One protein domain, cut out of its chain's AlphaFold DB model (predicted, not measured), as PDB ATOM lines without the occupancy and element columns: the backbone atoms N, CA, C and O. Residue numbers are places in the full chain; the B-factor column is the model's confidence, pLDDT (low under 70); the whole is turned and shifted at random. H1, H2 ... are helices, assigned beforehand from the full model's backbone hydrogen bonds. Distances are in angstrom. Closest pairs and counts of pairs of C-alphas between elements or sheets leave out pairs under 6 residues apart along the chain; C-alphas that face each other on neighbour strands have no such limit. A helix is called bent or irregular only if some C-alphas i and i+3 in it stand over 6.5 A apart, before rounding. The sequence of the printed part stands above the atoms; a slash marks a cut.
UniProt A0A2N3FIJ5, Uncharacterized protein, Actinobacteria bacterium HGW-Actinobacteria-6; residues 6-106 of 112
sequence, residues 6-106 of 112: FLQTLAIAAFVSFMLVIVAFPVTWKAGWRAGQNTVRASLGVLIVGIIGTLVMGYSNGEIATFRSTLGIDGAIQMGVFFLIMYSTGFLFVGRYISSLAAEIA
ATOM      1  N   PHE A   6      -5.111   4.937  48.510       86.12
ATOM      2  CA  PHE A   6      -3.732   4.478  48.329       86.12
ATOM      3  C   PHE A   6      -3.102   5.033  47.039       86.12
ATOM      4  O   PHE A   6      -1.930   5.405  47.035       86.12
ATOM      5  N   LEU A   7      -3.883   5.135  45.954       85.88
ATOM      6  CA  LEU A   7      -3.399   5.602  44.654       85.88
ATOM      7  C   LEU A   7      -3.114   7.109  44.676       85.88
ATOM      8  O   LEU A   7      -2.143   7.564  44.076       85.88
ATOM      9  N   GLN A   8      -3.928   7.880  45.404       89.31
ATOM     10  CA  GLN A   8      -3.686   9.308  45.626       89.31
ATOM     11  C   GLN A   8      -2.421   9.530  46.451       89.31
ATOM     12  O   GLN A   8      -1.574  10.336  46.072       89.31
ATOM     13  N   THR A   9      -2.251   8.776  47.537       90.25
ATOM     14  CA  THR A   9      -1.046   8.849  48.369       90.25
ATOM     15  C   THR A   9       0.201   8.440  47.581       90.25
ATOM     16  O   THR A   9       1.233   9.100  47.693       90.25
ATOM     17  N   LEU A  10       0.105   7.422  46.715       89.88
ATOM     18  CA  LEU A  10       1.191   7.030  45.813       89.88
ATOM     19  C   LEU A  10       1.535   8.149  44.831       89.88
ATOM     20  O   LEU A  10       2.708   8.478  44.682       89.88
ATOM     21  N   ALA A  11       0.530   8.764  44.205       90.19
ATOM     22  CA  ALA A  11       0.733   9.878  43.285       90.19
ATOM     23  C   ALA A  11       1.398  11.082  43.975       90.19
ATOM     24  O   ALA A  11       2.298  11.695  43.403       90.19
ATOM     25  N   ILE A  12       1.015  11.391  45.218       93.12
ATOM     26  CA  ILE A  12       1.638  12.457  46.012       93.12
ATOM     27  C   ILE A  12       3.092  12.106  46.342       93.12
ATOM     28  O   ILE A  12       3.973  12.935  46.133       93.12
ATOM     29  N   ALA A  13       3.373  10.888  46.810       92.94
ATOM     30  CA  ALA A  13       4.738  10.464  47.129       92.94
ATOM     31  C   ALA A  13       5.651  10.488  45.892       92.94
ATOM     32  O   ALA A  13       6.776  10.987  45.947       92.94
ATOM     33  N   ALA A  14       5.133  10.011  44.761       90.81
ATOM     34  CA  ALA A  14       5.765  10.085  43.453       90.81
ATOM     35  C   ALA A  14       6.059  11.534  43.035       90.81
ATOM     36  O   ALA A  14       7.179  11.845  42.628       90.81
ATOM     37  N   PHE A  15       5.081  12.430  43.179       93.50
ATOM     38  CA  PHE A  15       5.234  13.846  42.859       93.50
ATOM     39  C   PHE A  15       6.278  14.528  43.749       93.50
ATOM     40  O   PHE A  15       7.166  15.204  43.238       93.50
ATOM     41  N   VAL A  16       6.224  14.314  45.067       95.62
ATOM     42  CA  VAL A  16       7.199  14.866  46.022       95.62
ATOM     43  C   VAL A  16       8.604  14.365  45.706       95.62
ATOM     44  O   VAL A  16       9.544  15.156  45.651       95.62
ATOM     45  N   SER A  17       8.752  13.066  45.443       94.69
ATOM     46  CA  SER A  17      10.030  12.492  45.032       94.69
ATOM     47  C   SER A  17      10.552  13.137  43.742       94.69
ATOM     48  O   SER A  17      11.703  13.564  43.681       94.69
ATOM     49  N   PHE A  18       9.703  13.307  42.729       93.12
ATOM     50  CA  PHE A  18      10.096  13.971  41.490       93.12
ATOM     51  C   PHE A  18      10.478  15.446  41.705       93.12
ATOM     52  O   PHE A  18      11.479  15.913  41.164       93.12
ATOM     53  N   MET A  19       9.750  16.176  42.554       95.06
ATOM     54  CA  MET A  19      10.105  17.549  42.924       95.06
ATOM     55  C   MET A  19      11.472  17.625  43.608       95.06
ATOM     56  O   MET A  19      12.237  18.537  43.313       95.06
ATOM     57  N   LEU A  20      11.828  16.656  44.456       95.00
ATOM     58  CA  LEU A  20      13.162  16.595  45.062       95.00
ATOM     59  C   LEU A  20      14.268  16.416  44.012       95.00
ATOM     60  O   LEU A  20      15.326  17.027  44.145       95.00
ATOM     61  N   VAL A  21      14.022  15.652  42.942       93.69
ATOM     62  CA  VAL A  21      14.962  15.544  41.810       93.69
ATOM     63  C   VAL A  21      15.160  16.903  41.136       93.69
ATOM     64  O   VAL A  21      16.296  17.295  40.879       93.69
ATOM     65  N   ILE A  22      14.087  17.663  40.899       92.62
ATOM     66  CA  ILE A  22      14.187  19.010  40.312       92.62
ATOM     67  C   ILE A  22      14.920  19.965  41.260       92.62
ATOM     68  O   ILE A  22      15.813  20.695  40.835       92.62
ATOM     69  N   VAL A  23      14.588  19.938  42.553       94.00
ATOM     70  CA  VAL A  23      15.208  20.773  43.595       94.00
ATOM     71  C   VAL A  23      16.687  20.437  43.792       94.00
ATOM     72  O   VAL A  23      17.467  21.314  44.164       94.00
ATOM     73  N   ALA A  24      17.125  19.218  43.472       92.44
ATOM     74  CA  ALA A  24      18.541  18.884  43.514       92.44
ATOM     75  C   ALA A  24      19.380  19.767  42.572       92.44
ATOM     76  O   ALA A  24      20.540  20.023  42.887       92.44
ATOM     77  N   PHE A  25      18.811  20.316  41.490       88.94
ATOM     78  CA  PHE A  25      19.512  21.255  40.609       88.94
ATOM     79  C   PHE A  25      19.926  22.557  41.335       88.94
ATOM     80  O   PHE A  25      21.130  22.793  41.479       88.94
ATOM     81  N   PRO A  26      19.005  23.380  41.887       91.25
ATOM     82  CA  PRO A  26      19.391  24.567  42.647       91.25
ATOM     83  C   PRO A  26      20.146  24.244  43.944       91.25
ATOM     84  O   PRO A  26      20.964  25.055  44.373       91.25
ATOM     85  N   VAL A  27      19.918  23.081  44.570       91.50
ATOM     86  CA  VAL A  27      20.699  22.655  45.747       91.50
ATOM     87  C   VAL A  27      22.157  22.395  45.375       91.50
ATOM     88  O   VAL A  27      23.047  22.810  46.110       91.50
ATOM     89  N   THR A  28      22.414  21.778  44.222       89.31
ATOM     90  CA  THR A  28      23.776  21.554  43.714       89.31
ATOM     91  C   THR A  28      24.514  22.870  43.523       89.31
ATOM     92  O   THR A  28      25.650  23.006  43.969       89.31
ATOM     93  N   TRP A  29      23.842  23.859  42.929       84.31
ATOM     94  CA  TRP A  29      24.413  25.184  42.699       84.31
ATOM     95  C   TRP A  29      24.683  25.955  43.999       84.31
ATOM     96  O   TRP A  29      25.726  26.580  44.146       84.31
ATOM     97  N   LYS A  30      23.745  25.926  44.956       90.00
ATOM     98  CA  LYS A  30      23.813  26.761  46.170       90.00
ATOM     99  C   LYS A  30      24.570  26.124  47.336       90.00
ATOM    100  O   LYS A  30      25.145  26.848  48.140       90.00
ATOM    101  N   ALA A  31      24.521  24.801  47.468       89.44
ATOM    102  CA  ALA A  31      25.055  24.059  48.615       89.44
ATOM    103  C   ALA A  31      26.139  23.037  48.224       89.44
ATOM    104  O   ALA A  31      26.653  22.314  49.079       89.44
ATOM    105  N   GLY A  32      26.496  22.975  46.939       89.31
ATOM    106  CA  GLY A  32      27.551  22.120  46.408       89.31
ATOM    107  C   GLY A  32      27.083  20.726  45.984       89.31
ATOM    108  O   GLY A  32      25.992  20.248  46.311       89.31
ATOM    109  N   TRP A  33      27.964  20.034  45.258       90.06
ATOM    110  CA  TRP A  33      27.669  18.753  44.608       90.06
ATOM    111  C   TRP A  33      27.266  17.637  45.584       90.06
ATOM    112  O   TRP A  33      26.366  16.855  45.281       90.06
ATOM    113  N   ARG A  34      27.857  17.589  46.789       91.44
ATOM    114  CA  ARG A  34      27.505  16.595  47.823       91.44
ATOM    115  C   ARG A  34      26.063  16.759  48.308       91.44
ATOM    116  O   ARG A  34      25.350  15.770  48.463       91.44
ATOM    117  N   ALA A  35      25.620  18.001  48.520       91.31
ATOM    118  CA  ALA A  35      24.250  18.302  48.931       91.31
ATOM    119  C   ALA A  35      23.249  17.950  47.819       91.31
ATOM    120  O   ALA A  35      22.213  17.333  48.087       91.31
ATOM    121  N   GLY A  36      23.600  18.250  46.563       89.88
ATOM    122  CA  GLY A  36      22.847  17.815  45.387       89.88
ATOM    123  C   GLY A  36      22.685  16.297  45.334       89.88
ATOM    124  O   GLY A  36      21.572  15.783  45.236       89.88
ATOM    125  N   GLN A  37      23.789  15.562  45.489       92.00
ATOM    126  CA  GLN A  37      23.787  14.101  45.441       92.00
ATOM    127  C   GLN A  37      22.967  13.480  46.581       92.00
ATOM    128  O   GLN A  37      22.217  12.526  46.357       92.00
ATOM    129  N   ASN A  38      23.050  14.038  47.791       94.44
ATOM    130  CA  ASN A  38      22.218  13.613  48.916       94.44
ATOM    131  C   ASN A  38      20.732  13.885  48.667       94.44
ATOM    132  O   ASN A  38      19.906  13.044  49.010       94.44
ATOM    133  N   THR A  39      20.390  14.998  48.016       94.56
ATOM    134  CA  THR A  39      19.001  15.317  47.644       94.56
ATOM    135  C   THR A  39      18.440  14.299  46.651       94.56
ATOM    136  O   THR A  39      17.335  13.798  46.845       94.56
ATOM    137  N   VAL A  40      19.222  13.912  45.637       93.12
ATOM    138  CA  VAL A  40      18.839  12.863  44.672       93.12
ATOM    139  C   VAL A  40      18.693  11.490  45.347       93.12
ATOM    140  O   VAL A  40      17.790  10.717  45.035       93.12
ATOM    141  N   ARG A  41      19.551  11.161  46.318       93.88
ATOM    142  CA  ARG A  41      19.405   9.920  47.102       93.88
ATOM    143  C   ARG A  41      18.163   9.955  47.992       93.88
ATOM    144  O   ARG A  41      17.443   8.963  48.074       93.88
ATOM    145  N   ALA A  42      17.894  11.095  48.625       94.50
ATOM    146  CA  ALA A  42      16.710  11.295  49.448       94.50
ATOM    147  C   ALA A  42      15.425  11.195  48.615       94.50
ATOM    148  O   ALA A  42      14.470  10.571  49.068       94.50
ATOM    149  N   SER A  43      15.413  11.720  47.384       94.75
ATOM    150  CA  SER A  43      14.263  11.586  46.483       94.75
ATOM    151  C   SER A  43      13.937  10.119  46.207       94.75
ATOM    152  O   SER A  43      12.777   9.715  46.310       94.75
ATOM    153  N   LEU A  44      14.958   9.297  45.941       93.38
ATOM    154  CA  LEU A  44      14.794   7.858  45.745       93.38
ATOM    155  C   LEU A  44      14.282   7.167  47.017       93.38
ATOM    156  O   LEU A  44      13.382   6.335  46.939       93.38
ATOM    157  N   GLY A  45      14.806   7.547  48.185       94.56
ATOM    158  CA  GLY A  45      14.320   7.056  49.474       94.56
ATOM    159  C   GLY A  45      12.835   7.358  49.694       94.56
ATOM    160  O   GLY A  45      12.069   6.451  50.010       94.56
ATOM    161  N   VAL A  46      12.409   8.602  49.447       94.25
ATOM    162  CA  VAL A  46      10.999   9.023  49.537       94.25
ATOM    163  C   VAL A  46      10.117   8.205  48.598       94.25
ATOM    164  O   VAL A  46       9.034   7.783  48.999       94.25
ATOM    165  N   LEU A  47      10.581   7.933  47.377       92.62
ATOM    166  CA  LEU A  47       9.828   7.121  46.426       92.62
ATOM    167  C   LEU A  47       9.637   5.687  46.925       92.62
ATOM    168  O   LEU A  47       8.516   5.187  46.928       92.62
ATOM    169  N   ILE A  48      10.717   5.031  47.355       93.81
ATOM    170  CA  ILE A  48      10.677   3.640  47.823       93.81
ATOM    171  C   ILE A  48       9.769   3.522  49.050       93.81
ATOM    172  O   ILE A  48       8.886   2.665  49.086       93.81
ATOM    173  N   VAL A  49       9.940   4.414  50.028       95.44
ATOM    174  CA  VAL A  49       9.097   4.453  51.230       95.44
ATOM    175  C   VAL A  49       7.639   4.734  50.863       95.44
ATOM    176  O   VAL A  49       6.745   4.084  51.397       95.44
ATOM    177  N   GLY A  50       7.389   5.640  49.916       93.06
ATOM    178  CA  GLY A  50       6.052   5.945  49.412       93.06
ATOM    179  C   GLY A  50       5.373   4.748  48.749       93.06
ATOM    180  O   GLY A  50       4.222   4.448  49.059       93.06
ATOM    181  N   ILE A  51       6.085   4.017  47.888       91.62
ATOM    182  CA  ILE A  51       5.579   2.795  47.246       91.62
ATOM    183  C   ILE A  51       5.244   1.743  48.304       91.62
ATOM    184  O   ILE A  51       4.130   1.230  48.329       91.62
ATOM    185  N   ILE A  52       6.176   1.444  49.211       94.06
ATOM    186  CA  ILE A  52       5.960   0.420  50.241       94.06
ATOM    187  C   ILE A  52       4.798   0.820  51.158       94.06
ATOM    188  O   ILE A  52       3.893   0.021  51.381       94.06
ATOM    189  N   GLY A  53       4.782   2.063  51.647       92.56
ATOM    190  CA  GLY A  53       3.744   2.551  52.553       92.56
ATOM    191  C   GLY A  53       2.353   2.541  51.921       92.56
ATOM    192  O   GLY A  53       1.384   2.133  52.559       92.56
ATOM    193  N   THR A  54       2.249   2.924  50.648       91.44
ATOM    194  CA  THR A  54       0.965   2.936  49.926       91.44
ATOM    195  C   THR A  54       0.480   1.541  49.574       91.44
ATOM    196  O   THR A  54      -0.719   1.289  49.658       91.44
ATOM    197  N   LEU A  55       1.383   0.610  49.260       89.38
ATOM    198  CA  LEU A  55       1.024  -0.796  49.097       89.38
ATOM    199  C   LEU A  55       0.514  -1.382  50.413       89.38
ATOM    200  O   LEU A  55      -0.567  -1.960  50.423       89.38
ATOM    201  N   VAL A  56       1.229  -1.186  51.526       93.00
ATOM    202  CA  VAL A  56       0.801  -1.666  52.853       93.00
ATOM    203  C   VAL A  56      -0.578  -1.110  53.223       93.00
ATOM    204  O   VAL A  56      -1.456  -1.879  53.609       93.00
ATOM    205  N   MET A  57      -0.801   0.193  53.027       90.38
ATOM    206  CA  MET A  57      -2.099   0.843  53.249       90.38
ATOM    207  C   MET A  57      -3.199   0.289  52.329       90.38
ATOM    208  O   MET A  57      -4.321   0.026  52.761       90.38
ATOM    209  N   GLY A  58      -2.893   0.090  51.046       87.62
ATOM    210  CA  GLY A  58      -3.841  -0.467  50.087       87.62
ATOM    211  C   GLY A  58      -4.214  -1.918  50.406       87.62
ATOM    212  O   GLY A  58      -5.364  -2.316  50.209       87.62
ATOM    213  N   TYR A  59      -3.262  -2.704  50.916       89.06
ATOM    214  CA  TYR A  59      -3.498  -4.071  51.377       89.06
ATOM    215  C   TYR A  59      -4.351  -4.101  52.648       89.06
ATOM    216  O   TYR A  59      -5.286  -4.897  52.709       89.06
ATOM    217  N   SER A  60      -4.090  -3.226  53.629       89.69
ATOM    218  CA  SER A  60      -4.863  -3.194  54.880       89.69
ATOM    219  C   SER A  60      -6.327  -2.806  54.671       89.69
ATOM    220  O   SER A  60      -7.197  -3.299  55.383       89.69
ATOM    221  N   ASN A  61      -6.608  -1.957  53.678       86.50
ATOM    222  CA  ASN A  61      -7.956  -1.458  53.394       86.50
ATOM    223  C   ASN A  61      -8.701  -2.272  52.319       86.50
ATOM    224  O   ASN A  61      -9.834  -1.945  51.975       86.50
ATOM    225  N   GLY A  62      -8.065  -3.294  51.733       84.94
ATOM    226  CA  GLY A  62      -8.623  -4.072  50.617       84.94
ATOM    227  C   GLY A  62      -8.701  -3.316  49.279       84.94
ATOM    228  O   GLY A  62      -9.156  -3.876  48.280       84.94
ATOM    229  N   GLU A  63      -8.211  -2.075  49.215       86.56
ATOM    230  CA  GLU A  63      -8.259  -1.215  48.026       86.56
ATOM    231  C   GLU A  63      -7.465  -1.793  46.843       86.56
ATOM    232  O   GLU A  63      -7.821  -1.553  45.689       86.56
ATOM    233  N   ILE A  64      -6.434  -2.607  47.102       84.25
ATOM    234  CA  ILE A  64      -5.656  -3.302  46.057       84.25
ATOM    235  C   ILE A  64      -6.536  -4.278  45.261       84.25
ATOM    236  O   ILE A  64      -6.375  -4.404  44.045       84.25
ATOM    237  N   ALA A  65      -7.497  -4.944  45.911       84.38
ATOM    238  CA  ALA A  65      -8.416  -5.854  45.229       84.38
ATOM    239  C   ALA A  65      -9.367  -5.083  44.299       84.38
ATOM    240  O   ALA A  65      -9.559  -5.476  43.148       84.38
ATOM    241  N   THR A  66      -9.891  -3.944  44.767       84.00
ATOM    242  CA  THR A  66     -10.727  -3.034  43.967       84.00
ATOM    243  C   THR A  66      -9.948  -2.401  42.814       84.00
ATOM    244  O   THR A  66     -10.467  -2.268  41.707       84.00
ATOM    245  N   PHE A  67      -8.687  -2.035  43.038       84.25
ATOM    246  CA  PHE A  67      -7.806  -1.531  41.989       84.25
ATOM    247  C   PHE A  67      -7.592  -2.577  40.894       84.25
ATOM    248  O   PHE A  67      -7.788  -2.282  39.715       84.25
ATOM    249  N   ARG A  68      -7.269  -3.819  41.277       84.31
ATOM    250  CA  ARG A  68      -7.030  -4.914  40.330       84.31
ATOM    251  C   ARG A  68      -8.276  -5.266  39.518       84.31
ATOM    252  O   ARG A  68      -8.138  -5.566  38.337       84.31
ATOM    253  N   SER A  69      -9.468  -5.216  40.115       84.38
ATOM    254  CA  SER A  69     -10.720  -5.474  39.390       84.38
ATOM    255  C   SER A  69     -11.136  -4.332  38.459       84.38
ATOM    256  O   SER A  69     -11.828  -4.582  37.479       84.38
ATOM    257  N   THR A  70     -10.709  -3.095  38.739       84.50
ATOM    258  CA  THR A  70     -11.094  -1.909  37.955       84.50
ATOM    259  C   THR A  70     -10.122  -1.615  36.809       84.50
ATOM    260  O   THR A  70     -10.556  -1.364  35.690       84.50
ATOM    261  N   LEU A  71      -8.813  -1.609  37.084       80.94
ATOM    262  CA  LEU A  71      -7.762  -1.228  36.126       80.94
ATOM    263  C   LEU A  71      -7.094  -2.428  35.444       80.94
ATOM    264  O   LEU A  71      -6.455  -2.266  34.405       80.94
ATOM    265  N   GLY A  72      -7.224  -3.624  36.025       83.38
ATOM    266  CA  GLY A  72      -6.492  -4.802  35.573       83.38
ATOM    267  C   GLY A  72      -4.983  -4.703  35.825       83.38
ATOM    268  O   GLY A  72      -4.454  -3.698  36.303       83.38
ATOM    269  N   ILE A  73      -4.272  -5.786  35.515       84.12
ATOM    270  CA  ILE A  73      -2.807  -5.839  35.642       84.12
ATOM    271  C   ILE A  73      -2.141  -4.953  34.581       84.12
ATOM    272  O   ILE A  73      -1.175  -4.259  34.890       84.12
ATOM    273  N   ASP A  74      -2.688  -4.911  33.367       87.38
ATOM    274  CA  ASP A  74      -2.107  -4.150  32.258       87.38
ATOM    275  C   ASP A  74      -2.084  -2.643  32.537       87.38
ATOM    276  O   ASP A  74      -1.062  -1.992  32.319       87.38
ATOM    277  N   GLY A  75      -3.166  -2.089  33.099       85.06
ATOM    278  CA  GLY A  75      -3.218  -0.679  33.495       85.06
ATOM    279  C   GLY A  75      -2.197  -0.343  34.585       85.06
ATOM    280  O   GLY A  75      -1.533   0.694  34.523       85.06
ATOM    281  N   ALA A  76      -2.003  -1.249  35.547       85.12
ATOM    282  CA  ALA A  76      -0.990  -1.097  36.588       85.12
ATOM    283  C   ALA A  76       0.435  -1.100  36.008       85.12
ATOM    284  O   ALA A  76       1.260  -0.271  36.395       85.12
ATOM    285  N   ILE A  77       0.710  -1.989  35.048       89.06
ATOM    286  CA  ILE A  77       2.001  -2.056  34.354       89.06
ATOM    287  C   ILE A  77       2.234  -0.783  33.538       89.06
ATOM    288  O   ILE A  77       3.301  -0.188  33.656       89.06
ATOM    289  N   GLN A  78       1.253  -0.323  32.757       91.00
ATOM    290  CA  GLN A  78       1.386   0.902  31.960       91.00
ATOM    291  C   GLN A  78       1.672   2.129  32.835       91.00
ATOM    292  O   GLN A  78       2.593   2.890  32.533       91.00
ATOM    293  N   MET A  79       0.948   2.292  33.950       87.38
ATOM    294  CA  MET A  79       1.226   3.355  34.923       87.38
ATOM    295  C   MET A  79       2.634   3.232  35.512       87.38
ATOM    296  O   MET A  79       3.360   4.225  35.582       87.38
ATOM    297  N   GLY A  80       3.028   2.022  35.915       88.69
ATOM    298  CA  GLY A  80       4.351   1.755  36.476       88.69
ATOM    299  C   GLY A  80       5.479   2.075  35.499       88.69
ATOM    300  O   GLY A  80       6.444   2.736  35.873       88.69
ATOM    301  N   VAL A  81       5.341   1.673  34.234       92.69
ATOM    302  CA  VAL A  81       6.322   1.938  33.172       92.69
ATOM    303  C   VAL A  81       6.405   3.427  32.857       92.69
ATOM    304  O   VAL A  81       7.507   3.971  32.804       92.69
ATOM    305  N   PHE A  82       5.266   4.109  32.695       90.00
ATOM    306  CA  PHE A  82       5.246   5.556  32.469       90.00
ATOM    307  C   PHE A  82       5.978   6.296  33.592       90.00
ATOM    308  O   PHE A  82       6.858   7.122  33.342       90.00
ATOM    309  N   PHE A  83       5.659   5.947  34.838       88.38
ATOM    310  CA  PHE A  83       6.295   6.540  36.001       88.38
ATOM    311  C   PHE A  83       7.801   6.244  36.046       88.38
ATOM    312  O   PHE A  83       8.602   7.152  36.277       88.38
ATOM    313  N   LEU A  84       8.200   5.003  35.763       91.12
ATOM    314  CA  LEU A  84       9.600   4.591  35.723       91.12
ATOM    315  C   LEU A  84      10.397   5.391  34.687       91.12
ATOM    316  O   LEU A  84      11.485   5.869  35.001       91.12
ATOM    317  N   ILE A  85       9.867   5.575  33.477       92.31
ATOM    318  CA  ILE A  85      10.524   6.347  32.411       92.31
ATOM    319  C   ILE A  85      10.679   7.811  32.831       92.31
ATOM    320  O   ILE A  85      11.777   8.366  32.753       92.31
ATOM    321  N   MET A  86       9.604   8.428  33.322       90.62
ATOM    322  CA  MET A  86       9.615   9.827  33.755       90.62
ATOM    323  C   MET A  86      10.612  10.061  34.893       90.62
ATOM    324  O   MET A  86      11.452  10.962  34.823       90.62
ATOM    325  N   TYR A  87      10.556   9.222  35.927       91.50
ATOM    326  CA  TYR A  87      11.417   9.351  37.096       91.50
ATOM    327  C   TYR A  87      12.883   9.061  36.762       91.50
ATOM    328  O   TYR A  87      13.764   9.834  37.138       91.50
ATOM    329  N   SER A  88      13.158   7.981  36.019       92.50
ATOM    330  CA  SER A  88      14.526   7.617  35.622       92.50
ATOM    331  C   SER A  88      15.176   8.689  34.754       92.50
ATOM    332  O   SER A  88      16.347   8.997  34.957       92.50
ATOM    333  N   THR A  89      14.419   9.317  33.853       92.62
ATOM    334  CA  THR A  89      14.921  10.405  33.006       92.62
ATOM    335  C   THR A  89      15.393  11.585  33.852       92.62
ATOM    336  O   THR A  89      16.540  12.014  33.718       92.62
ATOM    337  N   GLY A  90      14.553  12.070  34.773       90.88
ATOM    338  CA  GLY A  90      14.928  13.158  35.681       90.88
ATOM    339  C   GLY A  90      16.116  12.783  36.568       90.88
ATOM    340  O   GLY A  90      17.086  13.533  36.668       90.88
ATOM    341  N   PHE A  91      16.069  11.594  37.169       92.19
ATOM    342  CA  PHE A  91      17.103  11.098  38.073       92.19
ATOM    343  C   PHE A  91      18.472  10.982  37.388       92.19
ATOM    344  O   PHE A  91      19.475  11.459  37.919       92.19
ATOM    345  N   LEU A  92      18.526  10.380  36.196       93.19
ATOM    346  CA  LEU A  92      19.766  10.200  35.442       93.19
ATOM    347  C   LEU A  92      20.308  11.528  34.919       93.19
ATOM    348  O   LEU A  92      21.516  11.756  34.984       93.19
ATOM    349  N   PHE A  93      19.435  12.405  34.421       93.56
ATOM    350  CA  PHE A  93      19.837  13.715  33.918       93.56
ATOM    351  C   PHE A  93      20.468  14.565  35.025       93.56
ATOM    352  O   PHE A  93      21.603  15.021  34.888       93.56
ATOM    353  N   VAL A  94      19.781  14.706  36.163       91.88
ATOM    354  CA  VAL A  94      20.284  15.485  37.302       91.88
ATOM    355  C   VAL A  94      21.514  14.823  37.925       91.88
ATOM    356  O   VAL A  94      22.482  15.505  38.247       91.88
ATOM    357  N   GLY A  95      21.534  13.491  38.030       90.44
ATOM    358  CA  GLY A  95      22.705  12.753  38.508       90.44
ATOM    359  C   GLY A  95      23.952  12.992  37.651       90.44
ATOM    360  O   GLY A  95      25.039  13.217  38.190       90.44
ATOM    361  N   ARG A  96      23.804  13.006  36.320       91.44
ATOM    362  CA  ARG A  96      24.895  13.342  35.392       91.44
ATOM    363  C   ARG A  96      25.338  14.795  35.525       91.44
ATOM    364  O   ARG A  96      26.539  15.022  35.589       91.44
ATOM    365  N   TYR A  97      24.404  15.739  35.640       90.62
ATOM    366  CA  TYR A  97      24.714  17.156  35.868       90.62
ATOM    367  C   TYR A  97      25.545  17.379  37.144       90.62
ATOM    368  O   TYR A  97      26.556  18.075  37.128       90.62
ATOM    369  N   ILE A  98      25.164  16.742  38.254       91.19
ATOM    370  CA  ILE A  98      25.919  16.837  39.514       91.19
ATOM    371  C   ILE A  98      27.324  16.255  39.346       91.19
ATOM    372  O   ILE A  98      28.295  16.814  39.852       91.19
ATOM    373  N   SER A  99      27.430  15.135  38.630       90.19
ATOM    374  CA  SER A  99      28.703  14.448  38.404       90.19
ATOM    375  C   SER A  99      29.644  15.265  37.515       90.19
ATOM    376  O   SER A  99      30.835  15.330  37.807       90.19
ATOM    377  N   SER A 100      29.128  15.921  36.470       89.94
ATOM    378  CA  SER A 100      29.933  16.811  35.625       89.94
ATOM    379  C   SER A 100      30.430  18.023  36.405       89.94
ATOM    380  O   SER A 100      31.599  18.368  36.301       89.94
ATOM    381  N   LEU A 101      29.576  18.612  37.246       86.12
ATOM    382  CA  LEU A 101      29.946  19.769  38.061       86.12
ATOM    383  C   LEU A 101      30.989  19.403  39.131       86.12
ATOM    384  O   LEU A 101      31.903  20.172  39.404       86.12
ATOM    385  N   ALA A 102      30.901  18.200  39.706       87.44
ATOM    386  CA  ALA A 102      31.928  17.684  40.610       87.44
ATOM    387  C   ALA A 102      33.280  17.466  39.903       87.44
ATOM    388  O   ALA A 102      34.321  17.749  40.491       87.44
ATOM    389  N   ALA A 103      33.266  16.982  38.656       86.88
ATOM    390  CA  ALA A 103      34.475  16.776  37.860       86.88
ATOM    391  C   ALA A 103      35.128  18.099  37.432       86.88
ATOM    392  O   ALA A 103      36.348  18.204  37.472       86.88
ATOM    393  N   GLU A 104      34.333  19.110  37.077       86.62
ATOM    394  CA  GLU A 104      34.819  20.453  36.742       86.62
ATOM    395  C   GLU A 104      35.537  21.106  37.932       86.62
ATOM    396  O   GLU A 104      36.650  21.601  37.785       86.62
ATOM    397  N   ILE A 105      34.958  21.011  39.135       79.69
ATOM    398  CA  ILE A 105      35.591  21.511  40.366       79.69
ATOM    399  C   ILE A 105      36.897  20.760  40.664       79.69
ATOM    400  O   ILE A 105      37.876  21.378  41.059       79.69
ATOM    401  N   ALA A 106      36.928  19.437  40.474       76.81
ATOM    402  CA  ALA A 106      38.123  18.632  40.738       76.81
ATOM    403  C   ALA A 106      39.235  18.816  39.686       76.81
ATOM    404  O   ALA A 106      40.405  18.637  40.007       76.81
TER     405      ALA A 106
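Overview. This is residues 6 to 106 of the 112 residues of an uncharacterized protein of Actinobacteria bacterium HGW-Actinobacteria-6 (UniProt A0A2N3FIJ5). A long helical hairpin, H1 and H2 side by side, with the long arm H3b beside it at one end and spread from it towards the short arm H3a, which crosses the other end. H1, H2 and H3b form a bundle, up and down, each running against the one before. The printed part has 101 residues, 98 of them in the three named helices H1, H2 and H3 in this order along the chain, with no named strand; its class is all helix, and it is loose, with a radius of gyration of the C-alphas of 16.3 A, a rod of 54 by 22 by 15 A.

Along the chain. H1, residues 6 to 31, begins at C-alpha (-3.732, 4.478, 48.329), spans 34.8 A and has a kink of 41 degrees near residue 25. H2, residues 33 to 60, spans 40.6 A. H3, residues 63 to 106, assigned as one helix by its hydrogen bonds, is bent: C-alphas 70 and 73 are 9.5 A apart. Its arms are H3a, residues 63 to 70, 10.5 A, and H3b, residues 73 to 106, 48.0 A, ending at C-alpha (38.123, 18.632, 40.738).

Arrangement. H1 and H2, a hairpin, touch at a shallow tilt of 6 degrees, closest C-alphas Thr 28 and Gly 36, 4.2 A. H3b touches H1 with residues 87 to 98 alone, closest C-alphas Phe 91 and Val 21, 6.2 A. It touches H2 with residues 91 to 102 alone, closest C-alphas Ile 98 and Trp 33, 5.7 A. H3a and H3b are near each other, at a steep tilt of 64 degrees. Every O i to N i+4 pair is within hydrogen-bond range in H2, H3a and H3b, and 20 of 22 in H1.

Size, cuts and confidence. The C-alphas farthest apart, Ser 69 and Ala 106, are 54.5 A apart. Residues 69 to 74 and 77 to 82 stand free. The printed part has no cut, both links are tight, and no printed residue is under 70 in pLDDT.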